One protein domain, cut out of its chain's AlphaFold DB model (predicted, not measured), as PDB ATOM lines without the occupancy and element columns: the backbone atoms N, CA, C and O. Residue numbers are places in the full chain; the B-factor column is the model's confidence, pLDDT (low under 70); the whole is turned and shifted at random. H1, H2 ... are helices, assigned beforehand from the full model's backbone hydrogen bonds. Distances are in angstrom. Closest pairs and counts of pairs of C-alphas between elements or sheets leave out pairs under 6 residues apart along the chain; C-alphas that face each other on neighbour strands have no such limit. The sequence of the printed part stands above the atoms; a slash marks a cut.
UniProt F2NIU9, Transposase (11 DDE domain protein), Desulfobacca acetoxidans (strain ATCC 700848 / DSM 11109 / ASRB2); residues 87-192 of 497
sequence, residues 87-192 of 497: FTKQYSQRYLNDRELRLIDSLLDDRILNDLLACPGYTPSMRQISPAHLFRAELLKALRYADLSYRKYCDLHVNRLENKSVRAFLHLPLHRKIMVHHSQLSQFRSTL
ATOM      1  N   PHE A  87     -10.826 -19.887 -38.200       57.91
ATOM      2  CA  PHE A  87     -12.262 -19.926 -38.512       57.91
ATOM      3  C   PHE A  87     -13.160 -19.318 -37.420       57.91
ATOM      4  O   PHE A  87     -14.292 -18.924 -37.693       57.91
ATOM      5  N   THR A  88     -12.677 -19.201 -36.181       56.19
ATOM      6  CA  THR A  88     -13.498 -18.778 -35.033       56.19
ATOM      7  C   THR A  88     -13.758 -17.270 -34.966       56.19
ATOM      8  O   THR A  88     -14.769 -16.855 -34.404       56.19
ATOM      9  N   LYS A  89     -12.899 -16.432 -35.568       62.72
ATOM     10  CA  LYS A  89     -12.971 -14.963 -35.415       62.72
ATOM     11  C   LYS A  89     -14.086 -14.300 -36.232       62.72
ATOM     12  O   LYS A  89     -14.565 -13.235 -35.862       62.72
ATOM     13  N   GLN A  90     -14.539 -14.914 -37.326       62.94
ATOM     14  CA  GLN A  90     -15.518 -14.276 -38.219       62.94
ATOM     15  C   GLN A  90     -16.922 -14.172 -37.596       62.94
ATOM     16  O   GLN A  90     -17.642 -13.202 -37.840       62.94
ATOM     17  N   TYR A  91     -17.313 -15.135 -36.754       66.75
ATOM     18  CA  TYR A  91     -18.655 -15.163 -36.166       66.75
ATOM     19  C   TYR A  91     -18.837 -14.125 -35.047       66.75
ATOM     20  O   TYR A  91     -19.867 -13.449 -34.996       66.75
ATOM     21  N   SER A  92     -17.842 -13.959 -34.165       71.06
ATOM     22  CA  SER A  92     -17.889 -12.975 -33.070       71.06
ATOM     23  C   SER A  92     -17.914 -11.540 -33.604       71.06
ATOM     24  O   SER A  92     -18.710 -10.716 -33.147       71.06
ATOM     25  N   GLN A  93     -17.107 -11.251 -34.629       78.62
ATOM     26  CA  GLN A  93     -16.951  -9.909 -35.189       78.62
ATOM     27  C   GLN A  93     -18.243  -9.326 -35.772       78.62
ATOM     28  O   GLN A  93     -18.434  -8.109 -35.711       78.62
ATOM     29  N   ARG A  94     -19.168 -10.169 -36.256       83.19
ATOM     30  CA  ARG A  94     -20.476  -9.732 -36.776       83.19
ATOM     31  C   ARG A  94     -21.309  -8.976 -35.737       83.19
ATOM     32  O   ARG A  94     -22.072  -8.088 -36.099       83.19
ATOM     33  N   TYR A  95     -21.175  -9.327 -34.460       85.94
ATOM     34  CA  TYR A  95     -21.954  -8.736 -33.367       85.94
ATOM     35  C   TYR A  95     -21.199  -7.626 -32.618       85.94
ATOM     36  O   TYR A  95     -21.754  -6.999 -31.711       85.94
ATOM     37  N   LEU A  96     -19.940  -7.362 -32.986       88.81
ATOM     38  CA  LEU A  96     -19.107  -6.311 -32.408       88.81
ATOM     39  C   LEU A  96     -19.197  -5.044 -33.255       88.81
ATOM     40  O   LEU A  96     -18.420  -4.861 -34.187       88.81
ATOM     41  N   ASN A  97     -20.140  -4.158 -32.930       85.75
ATOM     42  CA  ASN A  97     -20.300  -2.872 -33.625       85.75
ATOM     43  C   ASN A  97     -19.222  -1.847 -33.238       85.75
ATOM     44  O   ASN A  97     -18.870  -0.990 -34.044       85.75
ATOM     45  N   ASP A  98     -18.696  -1.937 -32.015       89.06
ATOM     46  CA  ASP A  98     -17.608  -1.081 -31.548       89.06
ATOM     47  C   ASP A  98     -16.313  -1.466 -32.273       89.06
ATOM     48  O   ASP A  98     -15.796  -2.577 -32.122       89.06
ATOM     49  N   ARG A  99     -15.795  -0.529 -33.070       89.50
ATOM     50  CA  ARG A  99     -14.583  -0.715 -33.866       89.50
ATOM     51  C   ARG A  99     -13.344  -0.944 -33.000       89.50
ATOM     52  O   ARG A  99     -12.498  -1.744 -33.385       89.50
ATOM     53  N   GLU A 100     -13.232  -0.274 -31.855       91.50
ATOM     54  CA  GLU A 100     -12.107  -0.470 -30.934       91.50
ATOM     55  C   GLU A 100     -12.143  -1.890 -30.362       91.50
ATOM     56  O   GLU A 100     -11.151  -2.607 -30.446       91.50
ATOM     57  N   LEU A 101     -13.304  -2.348 -29.881       92.56
ATOM     58  CA  LEU A 101     -13.446  -3.716 -29.369       92.56
ATOM     59  C   LEU A 101     -13.255  -4.777 -30.454       92.56
ATOM     60  O   LEU A 101     -12.714  -5.838 -30.160       92.56
ATOM     61  N   ARG A 102     -13.664  -4.504 -31.698       91.81
ATOM     62  CA  ARG A 102     -13.444  -5.410 -32.835       91.81
ATOM     63  C   ARG A 102     -11.956  -5.561 -33.165       91.81
ATOM     64  O   ARG A 102     -11.516  -6.677 -33.417       91.81
ATOM     65  N   LEU A 103     -11.195  -4.464 -33.135       91.69
ATOM     66  CA  LEU A 103      -9.737  -4.492 -33.309       91.69
ATOM     67  C   LEU A 103      -9.058  -5.234 -32.154       91.69
ATOM     68  O   LEU A 103      -8.206  -6.084 -32.371       91.69
ATOM     69  N   ILE A 104      -9.468  -4.971 -30.913       93.88
ATOM     70  CA  ILE A 104      -8.919  -5.688 -29.755       93.88
ATOM     71  C   ILE A 104      -9.231  -7.191 -29.848       93.88
ATOM     72  O   ILE A 104      -8.357  -8.019 -29.603       93.88
ATOM     73  N   ASP A 105     -10.450  -7.559 -30.250       92.81
ATOM     74  CA  ASP A 105     -10.845  -8.954 -30.454       92.81
ATOM     75  C   ASP A 105     -10.009  -9.652 -31.536       92.81
ATOM     76  O   ASP A 105      -9.643 -10.817 -31.373       92.81
ATOM     77  N   SER A 106      -9.672  -8.950 -32.626       89.81
ATOM     78  CA  SER A 106      -8.864  -9.521 -33.707       89.81
ATOM     79  C   SER A 106      -7.404  -9.738 -33.310       89.81
ATOM     80  O   SER A 106      -6.801 -10.694 -33.802       89.81
ATOM     81  N   LEU A 107      -6.859  -8.925 -32.402       91.69
ATOM     82  CA  LEU A 107      -5.492  -9.060 -31.885       91.69
ATOM     83  C   LEU A 107      -5.327 -10.257 -30.943       91.69
ATOM     84  O   LEU A 107      -4.296 -10.926 -30.960       91.69
ATOM     85  N   LEU A 108      -6.343 -10.543 -30.129       92.69
ATOM     86  CA  LEU A 108      -6.282 -11.604 -29.129       92.69
ATOM     87  C   LEU A 108      -6.530 -12.983 -29.754       92.69
ATOM     88  O   LEU A 108      -7.415 -13.166 -30.595       92.69
ATOM     89  N   ASP A 109      -5.744 -13.974 -29.340       90.12
ATOM     90  CA  ASP A 109      -5.932 -15.374 -29.724       90.12
ATOM     91  C   ASP A 109      -6.237 -16.230 -28.493       90.12
ATOM     92  O   ASP A 109      -5.403 -16.395 -27.604       90.12
ATOM     93  N   ASP A 110      -7.440 -16.797 -28.453       90.44
ATOM     94  CA  ASP A 110      -7.923 -17.584 -27.319       90.44
ATOM     95  C   ASP A 110      -7.099 -18.849 -27.085       90.44
ATOM     96  O   ASP A 110      -7.015 -19.310 -25.951       90.44
ATOM     97  N   ARG A 111      -6.451 -19.400 -28.118       88.62
ATOM     98  CA  ARG A 111      -5.555 -20.557 -27.975       88.62
ATOM     99  C   ARG A 111      -4.319 -20.167 -27.178       88.62
ATOM    100  O   ARG A 111      -3.990 -20.822 -26.199       88.62
ATOM    101  N   ILE A 112      -3.718 -19.039 -27.550       92.25
ATOM    102  CA  ILE A 112      -2.571 -18.460 -26.849       92.25
ATOM    103  C   ILE A 112      -2.959 -18.102 -25.415       92.25
ATOM    104  O   ILE A 112      -2.271 -18.487 -24.479       92.25
ATOM    105  N   LEU A 113      -4.096 -17.428 -25.218       93.38
ATOM    106  CA  LEU A 113      -4.569 -17.068 -23.880       93.38
ATOM    107  C   LEU A 113      -4.833 -18.299 -23.007       93.38
ATOM    108  O   LEU A 113      -4.478 -18.289 -21.833       93.38
ATOM    109  N   ASN A 114      -5.441 -19.351 -23.556       91.69
ATOM    110  CA  ASN A 114      -5.668 -20.585 -22.814       91.69
ATOM    111  C   ASN A 114      -4.348 -21.273 -22.462       91.69
ATOM    112  O   ASN A 114      -4.193 -21.649 -21.309       91.69
ATOM    113  N   ASP A 115      -3.390 -21.364 -23.383       90.75
ATOM    114  CA  ASP A 115      -2.072 -21.951 -23.109       90.75
ATOM    115  C   ASP A 115      -1.297 -21.165 -22.040       90.75
ATOM    116  O   ASP A 115      -0.664 -21.761 -21.172       90.75
ATOM    117  N   LEU A 116      -1.380 -19.831 -22.058       92.88
ATOM    118  CA  LEU A 116      -0.723 -18.969 -21.069       92.88
ATOM    119  C   LEU A 116      -1.372 -19.027 -19.677       92.88
ATOM    120  O   LEU A 116      -0.713 -18.717 -18.684       92.88
ATOM    121  N   LEU A 117      -2.664 -19.355 -19.600       92.81
ATOM    122  CA  LEU A 117      -3.463 -19.302 -18.369       92.81
ATOM    123  C   LEU A 117      -3.837 -20.679 -17.809       92.81
ATOM    124  O   LEU A 117      -4.358 -20.762 -16.692       92.81
ATOM    125  N   ALA A 118      -3.653 -21.744 -18.583       85.50
ATOM    126  CA  ALA A 118      -4.001 -23.099 -18.195       85.50
ATOM    127  C   ALA A 118      -3.094 -23.577 -17.057       85.50
ATOM    128  O   ALA A 118      -1.872 -23.605 -17.166       85.50
ATOM    129  N   CYS A 119      -3.706 -24.006 -15.953       75.00
ATOM    130  CA  CYS A 119      -2.971 -24.679 -14.888       75.00
ATOM    131  C   CYS A 119      -2.510 -26.081 -15.341       75.00
ATOM    132  O   CYS A 119      -3.180 -26.699 -16.176       75.00
ATOM    133  N   PRO A 120      -1.449 -26.640 -14.730       67.19
ATOM    134  CA  PRO A 120      -1.086 -28.044 -14.916       67.19
ATOM    135  C   PRO A 120      -2.295 -28.954 -14.642       67.19
ATOM    136  O   PRO A 120      -2.917 -28.858 -13.584       67.19
ATOM    137  N   GLY A 121      -2.671 -29.789 -15.617       68.31
ATOM    138  CA  GLY A 121      -3.862 -30.650 -15.544       68.31
ATOM    139  C   GLY A 121      -5.172 -30.012 -16.034       68.31
ATOM    140  O   GLY A 121      -6.240 -30.598 -15.866       68.31
ATOM    141  N   TYR A 122      -5.132 -28.822 -16.641       72.88
ATOM    142  CA  TYR A 122      -6.296 -28.239 -17.311       72.88
ATOM    143  C   TYR A 122      -6.688 -29.054 -18.557       72.88
ATOM    144  O   TYR A 122      -5.957 -29.098 -19.541       72.88
ATOM    145  N   THR A 123      -7.879 -29.657 -18.530       72.38
ATOM    146  CA  THR A 123      -8.495 -30.345 -19.673       72.38
ATOM    147  C   THR A 123      -9.678 -29.531 -20.223       72.38
ATOM    148  O   THR A 123     -10.695 -29.376 -19.536       72.38
ATOM    149  N   PRO A 124      -9.590 -28.999 -21.462       72.81
ATOM    150  CA  PRO A 124     -10.651 -28.174 -22.049       72.81
ATOM    151  C   PRO A 124     -12.004 -28.890 -22.177       72.81
ATOM    152  O   PRO A 124     -13.050 -28.276 -21.984       72.81
ATOM    153  N   SER A 125     -11.987 -30.194 -22.466       69.38
ATOM    154  CA  SER A 125     -13.167 -31.003 -22.806       69.38
ATOM    155  C   SER A 125     -14.202 -31.126 -21.683       69.38
ATOM    156  O   SER A 125     -15.375 -31.368 -21.956       69.38
ATOM    157  N   MET A 126     -13.802 -30.932 -20.425       65.00
ATOM    158  CA  MET A 126     -14.682 -31.110 -19.265       65.00
ATOM    159  C   MET A 126     -15.342 -29.809 -18.785       65.00
ATOM    160  O   MET A 126     -16.081 -29.824 -17.799       65.00
ATOM    161  N   ARG A 127     -15.072 -28.660 -19.425       74.56
ATOM    162  CA  ARG A 127     -15.507 -27.348 -18.917       74.56
ATOM    163  C   ARG A 127     -16.321 -26.561 -19.932       74.56
ATOM    164  O   ARG A 127     -15.955 -26.428 -21.090       74.56
ATOM    165  N   GLN A 128     -17.395 -25.937 -19.447       82.94
ATOM    166  CA  GLN A 128     -18.216 -25.013 -20.241       82.94
ATOM    167  C   GLN A 128     -17.582 -23.617 -20.390       82.94
ATOM    168  O   GLN A 128     -17.962 -22.860 -21.280       82.94
ATOM    169  N   ILE A 129     -16.649 -23.251 -19.503       88.00
ATOM    170  CA  ILE A 129     -15.991 -21.938 -19.478       88.00
ATOM    171  C   ILE A 129     -14.475 -22.148 -19.505       88.00
ATOM    172  O   ILE A 129     -13.924 -22.838 -18.643       88.00
ATOM    173  N   SER A 130     -13.813 -21.538 -20.490       89.75
ATOM    174  CA  SER A 130     -12.360 -21.538 -20.648       89.75
ATOM    175  C   SER A 130     -11.705 -20.363 -19.898       89.75
ATOM    176  O   SER A 130     -12.374 -19.364 -19.605       89.75
ATOM    177  N   PRO A 131     -10.397 -20.444 -19.587       91.75
ATOM    178  CA  PRO A 131      -9.621 -19.316 -19.078       91.75
ATOM    179  C   PRO A 131      -9.719 -18.070 -19.962       91.75
ATOM    180  O   PRO A 131      -9.881 -16.975 -19.428       91.75
ATOM    181  N   ALA A 132      -9.709 -18.224 -21.290       93.06
ATOM    182  CA  ALA A 132      -9.853 -17.113 -22.231       93.06
ATOM    183  C   ALA A 132     -11.173 -16.344 -22.041       93.06
ATOM    184  O   ALA A 132     -11.165 -15.113 -22.057       93.06
ATOM    185  N   HIS A 133     -12.293 -17.023 -21.758       93.75
ATOM    186  CA  HIS A 133     -13.565 -16.343 -21.468       93.75
ATOM    187  C   HIS A 133     -13.476 -15.476 -20.200       93.75
ATOM    188  O   HIS A 133     -13.982 -14.352 -20.171       93.75
ATOM    189  N   LEU A 134     -12.826 -15.984 -19.145       95.06
ATOM    190  CA  LEU A 134     -12.642 -15.253 -17.885       95.06
ATOM    191  C   LEU A 134     -11.660 -14.088 -18.063       95.06
ATOM    192  O   LEU A 134     -11.929 -12.989 -17.583       95.06
ATOM    193  N   PHE A 135     -10.581 -14.296 -18.820       96.44
ATOM    194  CA  PHE A 135      -9.642 -13.248 -19.217       96.44
ATOM    195  C   PHE A 135     -10.348 -12.118 -19.973       96.44
ATOM    196  O   PHE A 135     -10.221 -10.954 -19.600       96.44
ATOM    197  N   ARG A 136     -11.145 -12.448 -20.995       95.94
ATOM    198  CA  ARG A 136     -11.900 -11.469 -21.790       95.94
ATOM    199  C   ARG A 136     -12.931 -10.719 -20.952       95.94
ATOM    200  O   ARG A 136     -13.127  -9.527 -21.167       95.94
ATOM    201  N   ALA A 137     -13.557 -11.374 -19.975       95.88
ATOM    202  CA  ALA A 137     -14.471 -10.721 -19.038       95.88
ATOM    203  C   ALA A 137     -13.751  -9.707 -18.126       95.88
ATOM    204  O   ALA A 137     -14.240  -8.594 -17.937       95.88
ATOM    205  N   GLU A 138     -12.579 -10.058 -17.587       95.56
ATOM    206  CA  GLU A 138     -11.747  -9.126 -16.807       95.56
ATOM    207  C   GLU A 138     -11.266  -7.948 -17.661       95.56
ATOM    208  O   GLU A 138     -11.399  -6.787 -17.268       95.56
ATOM    209  N   LEU A 139     -10.777  -8.240 -18.868       96.69
ATOM    210  CA  LEU A 139     -10.306  -7.236 -19.811       96.69
ATOM    211  C   LEU A 139     -11.431  -6.279 -20.227       96.69
ATOM    212  O   LEU A 139     -11.262  -5.064 -20.161       96.69
ATOM    213  N   LEU A 140     -12.606  -6.798 -20.598       95.81
ATOM    214  CA  LEU A 140     -13.751  -5.969 -20.980       95.81
ATOM    215  C   LEU A 140     -14.209  -5.084 -19.823       95.81
ATOM    216  O   LEU A 140     -14.604  -3.932 -20.028       95.81
ATOM    217  N   LYS A 141     -14.148  -5.602 -18.592       94.38
ATOM    218  CA  LYS A 141     -14.438  -4.788 -17.421       94.38
ATOM    219  C   LYS A 141     -13.462  -3.617 -17.300       94.38
ATOM    220  O   LYS A 141     -13.933  -2.511 -17.047       94.38
ATOM    221  N   ALA A 142     -12.163  -3.838 -17.494       93.62
ATOM    222  CA  ALA A 142     -11.162  -2.771 -17.477       93.62
ATOM    223  C   ALA A 142     -11.343  -1.766 -18.635       93.62
ATOM    224  O   ALA A 142     -11.125  -0.577 -18.437       93.62
ATOM    225  N   LEU A 143     -11.793  -2.224 -19.808       93.38
ATOM    226  CA  LEU A 143     -11.991  -1.387 -21.001       93.38
ATOM    227  C   LEU A 143     -13.252  -0.506 -20.964       93.38
ATOM    228  O   LEU A 143     -13.254   0.580 -21.544       93.38
ATOM    229  N   ARG A 144     -14.358  -1.000 -20.387       92.56
ATOM    230  CA  ARG A 144     -15.692  -0.373 -20.543       92.56
ATOM    231  C   ARG A 144     -16.525  -0.267 -19.271       92.56
ATOM    232  O   ARG A 144     -17.444   0.542 -19.219       92.56
ATOM    233  N   TYR A 145     -16.249  -1.079 -18.251       92.62
ATOM    234  CA  TYR A 145     -17.137  -1.226 -17.089       92.62
ATOM    235  C   TYR A 145     -16.399  -1.086 -15.761       92.62
ATOM    236  O   TYR A 145     -16.749  -1.735 -14.765       92.62
ATOM    237  N   ALA A 146     -15.370  -0.244 -15.744       87.25
ATOM    238  CA  ALA A 146     -14.495  -0.017 -14.607       87.25
ATOM    239  C   ALA A 146     -15.285   0.353 -13.336       87.25
ATOM    240  O   ALA A 146     -15.118  -0.280 -12.287       87.25
ATOM    241  N   ASP A 147     -16.266   1.247 -13.474       86.06
ATOM    242  CA  ASP A 147     -17.083   1.775 -12.374       86.06
ATOM    243  C   ASP A 147     -18.110   0.795 -11.798       86.06
ATOM    244  O   ASP A 147     -18.641   1.005 -10.699       86.06
ATOM    245  N   LEU A 148     -18.407  -0.305 -12.490       89.81
ATOM    246  CA  LEU A 148     -19.388  -1.281 -12.024       89.81
ATOM    247  C   LEU A 148     -18.784  -2.240 -10.996       89.81
ATOM    248  O   LEU A 148     -17.600  -2.585 -11.024       89.81
ATOM    249  N   SER A 149     -19.597  -2.693 -10.040       89.19
ATOM    250  CA  SER A 149     -19.201  -3.821  -9.191       89.19
ATOM    251  C   SER A 149     -19.234  -5.107 -10.017       89.19
ATOM    252  O   SER A 149     -20.035  -5.221 -10.940       89.19
ATOM    253  N   TYR A 150     -18.404  -6.097  -9.678       91.19
ATOM    254  CA  TYR A 150     -18.376  -7.368 -10.415       91.19
ATOM    255  C   TYR A 150     -19.742  -8.062 -10.458       91.19
ATOM    256  O   TYR A 150     -20.091  -8.632 -11.484       91.19
ATOM    257  N   ARG A 151     -20.535  -7.967  -9.381       91.62
ATOM    258  CA  ARG A 151     -21.902  -8.507  -9.342       91.62
ATOM    259  C   ARG A 151     -22.795  -7.826 -10.384       91.62
ATOM    260  O   ARG A 151     -23.298  -8.497 -11.273       91.62
ATOM    261  N   LYS A 152     -22.883  -6.488 -10.348       93.50
ATOM    262  CA  LYS A 152     -23.669  -5.714 -11.326       93.50
ATOM    263  C   LYS A 152     -23.172  -5.927 -12.758       93.50
ATOM    264  O   LYS A 152     -23.983  -6.079 -13.657       93.50
ATOM    265  N   TYR A 153     -21.858  -5.977 -12.965       94.19
ATOM    266  CA  TYR A 153     -21.256  -6.237 -14.273       94.19
ATOM    267  C   TYR A 153     -21.672  -7.603 -14.840       94.19
ATOM    268  O   TYR A 153     -22.130  -7.679 -15.981       94.19
ATOM    269  N   CYS A 154     -21.582  -8.668 -14.037       93.56
ATOM    270  CA  CYS A 154     -21.985 -10.004 -14.477       93.56
ATOM    271  C   CYS A 154     -23.488 -10.061 -14.782       93.56
ATOM    272  O   CYS A 154     -23.879 -10.532 -15.847       93.56
ATOM    273  N   ASP A 155     -24.323  -9.544 -13.877       91.94
ATOM    274  CA  ASP A 155     -25.782  -9.678 -13.962       91.94
ATOM    275  C   ASP A 155     -26.403  -8.791 -15.053       91.94
ATOM    276  O   ASP A 155     -27.333  -9.210 -15.743       91.94
ATOM    277  N   LEU A 156     -25.894  -7.566 -15.231       91.69
ATOM    278  CA  LEU A 156     -26.454  -6.588 -16.172       91.69
ATOM    279  C   LEU A 156     -25.839  -6.675 -17.569       91.69
ATOM    280  O   LEU A 156     -26.541  -6.412 -18.542       91.69
ATOM    281  N   HIS A 157     -24.556  -7.034 -17.687       91.81
ATOM    282  CA  HIS A 157     -23.848  -6.989 -18.969       91.81
ATOM    283  C   HIS A 157     -23.505  -8.374 -19.513       91.81
ATOM    284  O   HIS A 157     -23.926  -8.694 -20.621       91.81
ATOM    285  N   VAL A 158     -22.800  -9.207 -18.746       91.00
ATOM    286  CA  VAL A 158     -22.263 -10.493 -19.242       91.00
ATOM    287  C   VAL A 158     -23.348 -11.563 -19.432       91.00
ATOM    288  O   VAL A 158     -23.370 -12.274 -20.440       91.00
ATOM    289  N   ASN A 159     -24.263 -11.684 -18.467       91.31
ATOM    290  CA  ASN A 159     -25.217 -12.796 -18.397       91.31
ATOM    291  C   ASN A 159     -26.547 -12.532 -19.125       91.31
ATOM    292  O   ASN A 159     -27.369 -13.447 -19.235       91.31
ATOM    293  N   ARG A 160     -26.771 -11.315 -19.642       90.38
ATOM    294  CA  ARG A 160     -27.954 -10.988 -20.455       90.38
ATOM    295  C   ARG A 160     -27.742 -11.416 -21.905       90.38
ATOM    296  O   ARG A 160     -26.788 -10.985 -22.544       90.38
ATOM    297  N   LEU A 161     -28.654 -12.232 -22.435       89.12
ATOM    298  CA  LEU A 161     -28.603 -12.712 -23.825       89.12
ATOM    299  C   LEU A 161     -28.821 -11.591 -24.855       89.12
ATOM    300  O   LEU A 161     -28.307 -11.673 -25.967       89.12
ATOM    301  N   GLU A 162     -29.531 -10.532 -24.466       88.88
ATOM    302  CA  GLU A 162     -29.755  -9.331 -25.281       88.88
ATOM    303  C   GLU A 162     -28.441  -8.614 -25.630       88.88
ATOM    304  O   GLU A 162     -28.294  -8.076 -26.728       88.88
ATOM    305  N   ASN A 163     -27.440  -8.679 -24.743       90.12
ATOM    306  CA  ASN A 163     -26.136  -8.045 -24.936       90.12
ATOM    307  C   ASN A 163     -25.220  -8.906 -25.814       90.12
ATOM    308  O   ASN A 163     -24.164  -9.384 -25.381       90.12
ATOM    309  N   LYS A 164     -25.619  -9.098 -27.074       90.12
ATOM    310  CA  LYS A 164     -24.885  -9.927 -28.039       90.12
ATOM    311  C   LYS A 164     -23.452  -9.443 -28.264       90.12
ATOM    312  O   LYS A 164     -22.573 -10.280 -28.418       90.12
ATOM    313  N   SER A 165     -23.196  -8.133 -28.214       91.25
ATOM    314  CA  SER A 165     -21.851  -7.561 -28.370       91.25
ATOM    315  C   SER A 165     -20.903  -7.965 -27.235       91.25
ATOM    316  O   SER A 165     -19.804  -8.448 -27.490       91.25
ATOM    317  N   VAL A 166     -21.344  -7.839 -25.979       92.50
ATOM    318  CA  VAL A 166     -20.569  -8.246 -24.794       92.50
ATOM    319  C   VAL A 166     -20.277  -9.740 -24.845       92.50
ATOM    320  O   VAL A 166     -19.134 -10.158 -24.684       92.50
ATOM    321  N   ARG A 167     -21.301 -10.557 -25.114       92.06
ATOM    322  CA  ARG A 167     -21.138 -12.013 -25.193       92.06
ATOM    323  C   ARG A 167     -20.236 -12.430 -26.354       92.06
ATOM    324  O   ARG A 167     -19.424 -13.330 -26.169       92.06
ATOM    325  N   ALA A 168     -20.328 -11.744 -27.493       92.31
ATOM    326  CA  ALA A 168     -19.450 -11.962 -28.634       92.31
ATOM    327  C   ALA A 168     -17.993 -11.619 -28.309       92.31
ATOM    328  O   ALA A 168     -17.124 -12.411 -28.644       92.31
ATOM    329  N   PHE A 169     -17.718 -10.519 -27.594       93.94
ATOM    330  CA  PHE A 169     -16.352 -10.176 -27.166       93.94
ATOM    331  C   PHE A 169     -15.759 -11.220 -26.213       93.94
ATOM    332  O   PHE A 169     -14.564 -11.493 -26.260       93.94
ATOM    333  N   LEU A 170     -16.591 -11.812 -25.351       93.06
ATOM    334  CA  LEU A 170     -16.192 -12.872 -24.420       93.06
ATOM    335  C   LEU A 170     -16.115 -14.259 -25.078       93.06
ATOM    336  O   LEU A 170     -15.732 -15.207 -24.401       93.06
ATOM    337  N   HIS A 171     -16.508 -14.377 -26.351       91.50
ATOM    338  CA  HIS A 171     -16.622 -15.639 -27.096       91.50
ATOM    339  C   HIS A 171     -17.596 -16.638 -26.444       91.50
ATOM    340  O   HIS A 171     -17.516 -17.849 -26.632       91.50
ATOM    341  N   LEU A 172     -18.588 -16.128 -25.706       90.62
ATOM    342  CA  LEU A 172     -19.657 -16.947 -25.142       90.62
ATOM    343  C   LEU A 172     -20.731 -17.247 -26.202       90.62
ATOM    344  O   LEU A 172     -21.075 -16.366 -26.996       90.62
ATOM    345  N   PRO A 173     -21.364 -18.437 -26.173       88.00
ATOM    346  CA  PRO A 173     -22.468 -18.755 -27.070       88.00
ATOM    347  C   PRO A 173     -23.600 -17.727 -26.979       88.00
ATOM    348  O   PRO A 173     -24.078 -17.394 -25.889       88.00
ATOM    349  N   LEU A 174     -24.055 -17.239 -28.133       88.38
ATOM    350  CA  LEU A 174     -25.114 -16.225 -28.211       88.38
ATOM    351  C   LEU A 174     -26.519 -16.819 -28.048       88.38
ATOM    352  O   LEU A 174     -27.421 -16.128 -27.591       88.38
ATOM    353  N   HIS A 175     -26.694 -18.094 -28.399       85.81
ATOM    354  CA  HIS A 175     -27.974 -18.804 -28.314       85.81
ATOM    355  C   HIS A 175     -28.187 -19.503 -26.959       85.81
ATOM    356  O   HIS A 175     -29.315 -19.834 -26.610       85.81
ATOM    357  N   ARG A 176     -27.118 -19.737 -26.180       86.25
ATOM    358  CA  ARG A 176     -27.169 -20.472 -24.907       86.25
ATOM    359  C   ARG A 176     -26.781 -19.581 -23.738       86.25
ATOM    360  O   ARG A 176     -25.750 -18.909 -23.768       86.25
ATOM    361  N   LYS A 177     -27.558 -19.647 -22.654       85.06
ATOM    362  CA  LYS A 177     -27.300 -18.914 -21.407       85.06
ATOM    363  C   LYS A 177     -26.204 -19.580 -20.567       85.06
ATOM    364  O   LYS A 177     -26.465 -20.130 -19.505       85.06
ATOM    365  N   ILE A 178     -24.963 -19.522 -21.048       88.38
ATOM    366  CA  ILE A 178     -23.787 -19.776 -20.203       88.38
ATOM    367  C   ILE A 178     -23.553 -18.532 -19.346       88.38
ATOM    368  O   ILE A 178     -23.416 -17.426 -19.890       88.38
ATOM    369  N   MET A 179     -23.555 -18.724 -18.026       89.06
ATOM    370  CA  MET A 179     -23.413 -17.658 -17.038       89.06
ATOM    371  C   MET A 179     -21.997 -17.623 -16.472       89.06
ATOM    372  O   MET A 179     -21.473 -18.642 -16.033       89.06
ATOM    373  N   VAL A 180     -21.410 -16.429 -16.438       91.69
ATOM    374  CA  VAL A 180     -20.179 -16.150 -15.699       91.69
ATOM    375  C   VAL A 180     -20.575 -15.525 -14.368       91.69
ATOM    376  O   VAL A 180     -21.219 -14.472 -14.320       91.69
ATOM    377  N   HIS A 181     -20.212 -16.176 -13.267       91.12
ATOM    378  CA  HIS A 181     -20.487 -15.667 -11.929       91.12
ATOM    379  C   HIS A 181     -19.349 -14.773 -11.426       91.12
ATOM    380  O   HIS A 181     -18.166 -15.045 -11.629       91.12
ATOM    381  N   HIS A 182     -19.695 -13.738 -10.658       91.00
ATOM    382  CA  HIS A 182     -18.708 -12.860 -10.016       91.00
ATOM    383  C   HIS A 182     -17.733 -13.618  -9.091       91.00
ATOM    384  O   HIS A 182     -16.595 -13.182  -8.907       91.00
ATOM    385  N   SER A 183     -18.166 -14.747  -8.518       91.12
ATOM    386  CA  SER A 183     -17.324 -15.658  -7.738       91.12
ATOM    387  C   SER A 183     -16.269 -16.349  -8.602       91.12
ATOM    388  O   SER A 183     -15.125 -16.430  -8.168       91.12
ATOM    389  N   GLN A 184     -16.605 -16.761  -9.831       91.81
ATOM    390  CA  GLN A 184     -15.655 -17.355 -10.778       91.81
ATOM    391  C   GLN A 184     -14.585 -16.348 -11.195       91.81
ATOM    392  O   GLN A 184     -13.409 -16.685 -11.191       91.81
ATOM    393  N   LEU A 185     -14.964 -15.096 -11.464       92.56
ATOM    394  CA  LEU A 185     -14.001 -14.019 -11.733       92.56
ATOM    395  C   LEU A 185     -13.101 -13.743 -10.520       92.56
ATOM    396  O   LEU A 185     -11.891 -13.572 -10.641       92.56
ATOM    397  N   SER A 186     -13.676 -13.756  -9.313       90.88
ATOM    398  CA  SER A 186     -12.882 -13.628  -8.090       90.88
ATOM    399  C   SER A 186     -11.906 -14.783  -7.896       90.88
ATOM    400  O   SER A 186     -10.771 -14.535  -7.496       90.88
ATOM    401  N   GLN A 187     -12.343 -16.014  -8.161       90.44
ATOM    402  CA  GLN A 187     -11.503 -17.201  -8.081       90.44
ATOM    403  C   GLN A 187     -10.392 -17.136  -9.127       90.44
ATOM    404  O   GLN A 187      -9.231 -17.294  -8.770       90.44
ATOM    405  N   PHE A 188     -10.734 -16.798 -10.371       91.94
ATOM    406  CA  PHE A 188      -9.796 -16.627 -11.472       91.94
ATOM    407  C   PHE A 188      -8.654 -15.683 -11.093       91.94
ATOM    408  O   PHE A 188      -7.498 -16.098 -11.107       91.94
ATOM    409  N   ARG A 189      -8.959 -14.470 -10.611       92.38
ATOM    410  CA  ARG A 189      -7.929 -13.520 -10.153       92.38
ATOM    411  C   ARG A 189      -7.057 -14.069  -9.023       92.38
ATOM    412  O   ARG A 189      -5.861 -13.807  -9.011       92.38
ATOM    413  N   SER A 190      -7.631 -14.818  -8.079       87.94
ATOM    414  CA  SER A 190      -6.856 -15.443  -6.995       87.94
ATOM    415  C   SER A 190      -6.032 -16.657  -7.434       87.94
ATOM    416  O   SER A 190      -5.101 -17.038  -6.735       87.94
ATOM    417  N   THR A 191      -6.355 -17.271  -8.573       89.81
ATOM    418  CA  THR A 191      -5.595 -18.399  -9.135       89.81
ATOM    419  C   THR A 191      -4.502 -17.962 -10.107       89.81
ATOM    420  O   THR A 191      -3.646 -18.770 -10.455       89.81
ATOM    421  N   LEU A 192      -4.503 -16.699 -10.552       92.81
ATOM    422  CA  LEU A 192      -3.442 -16.175 -11.410       92.81
ATOM    423  C   LEU A 192      -2.126 -16.118 -10.630       92.81
ATOM    424  O   LEU A 192      -2.004 -15.410  -9.625       92.81
TER     425      LEU A 192
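This is residues 87 to 192 of the 497 residues of the protein "Transposase (11 DDE domain protein)" of Desulfobacca acetoxidans (strain ATCC 700848 / DSM 11109 / ASRB2) (UniProt F2NIU9). The longest helix, H4, runs through the middle, and short helices surround it at crossed angles: H3 meets its beginning, H7 crosses its first half, H6 comes close to it at Arg 136, H5 comes close farther along at Lys 141, and H2 is near it. H1 packs on H2 and H6, away from H4, and two long links with no named element, residues 118 to 130 and 170 to 181, lead from H3 to H4 and from H6 to H7. The printed part has 106 residues with seven named helices, H1 to H7 in order along the chain, and no named strand; the class is all helix. It is compact and rounded, with a radius of gyration of the C-alphas of 13.2 A and spans of 37 by 33 by 24 A.

H4, residues 131 to 144, touches H3, residues 110 to 117, with residues 131 to 135 alone. They stand about perpendicular at 82 degrees, and their closest C-alphas, of Asp 110 and Ala 132, are 5.5 A apart. With residues 134 to 138 alone H4 only just touches H7, residues 182 to 191, with 3 pairs of C-alphas within 8 A; the closest, of Leu 134 and Leu 185, are 6.4 A apart. H5, residues 150 to 158, is close to H4 but not clearly touching, its closest C-alphas being those of Lys 141 and Tyr 153 at 7.6 A. H5 only just touches H7, with 3 such pairs, the closest being Arg 151 and His 182 at 5.4 A. H6, residues 164 to 169, is the hub and touches three helices, each only just, with 3 pairs within 8 A. These are H1, residues 89 to 93, closest C-alphas Ser 92 and Ala 168 at 4.8 A; H2, residues 99 to 107, closest Asp 105 and Phe 169 at 6.5 A; and H5, only at the corner, closest Val 158 and Val 166 at 6.2 A. H3 and H6 are apart. In each of the seven helices every O i to N i+4 pair is within hydrogen-bond range.

H1 begins at C-alpha 89, (-12.971, -14.963, -35.415). H4 measures 19.9 A from C-alpha 131, (-9.621, -19.316, -19.078), to C-alpha 144. H7 measures 14.3 A and ends at C-alpha 191, (-5.595, -18.399, -9.135). H2 measures 12.5 A, H3 and H5 10.1 A each, H6 8.6 A and H1 6.4 A.

The two C-alphas farthest apart, of Asn 97 and Gly 121, are 37.0 A apart. The links H3 to H4 and H6 to H7 are long. The printed part has no cut. Its mean pLDDT is 87.6; residues 87 to 91, 120 to 121 and 125 to 126 are under 70.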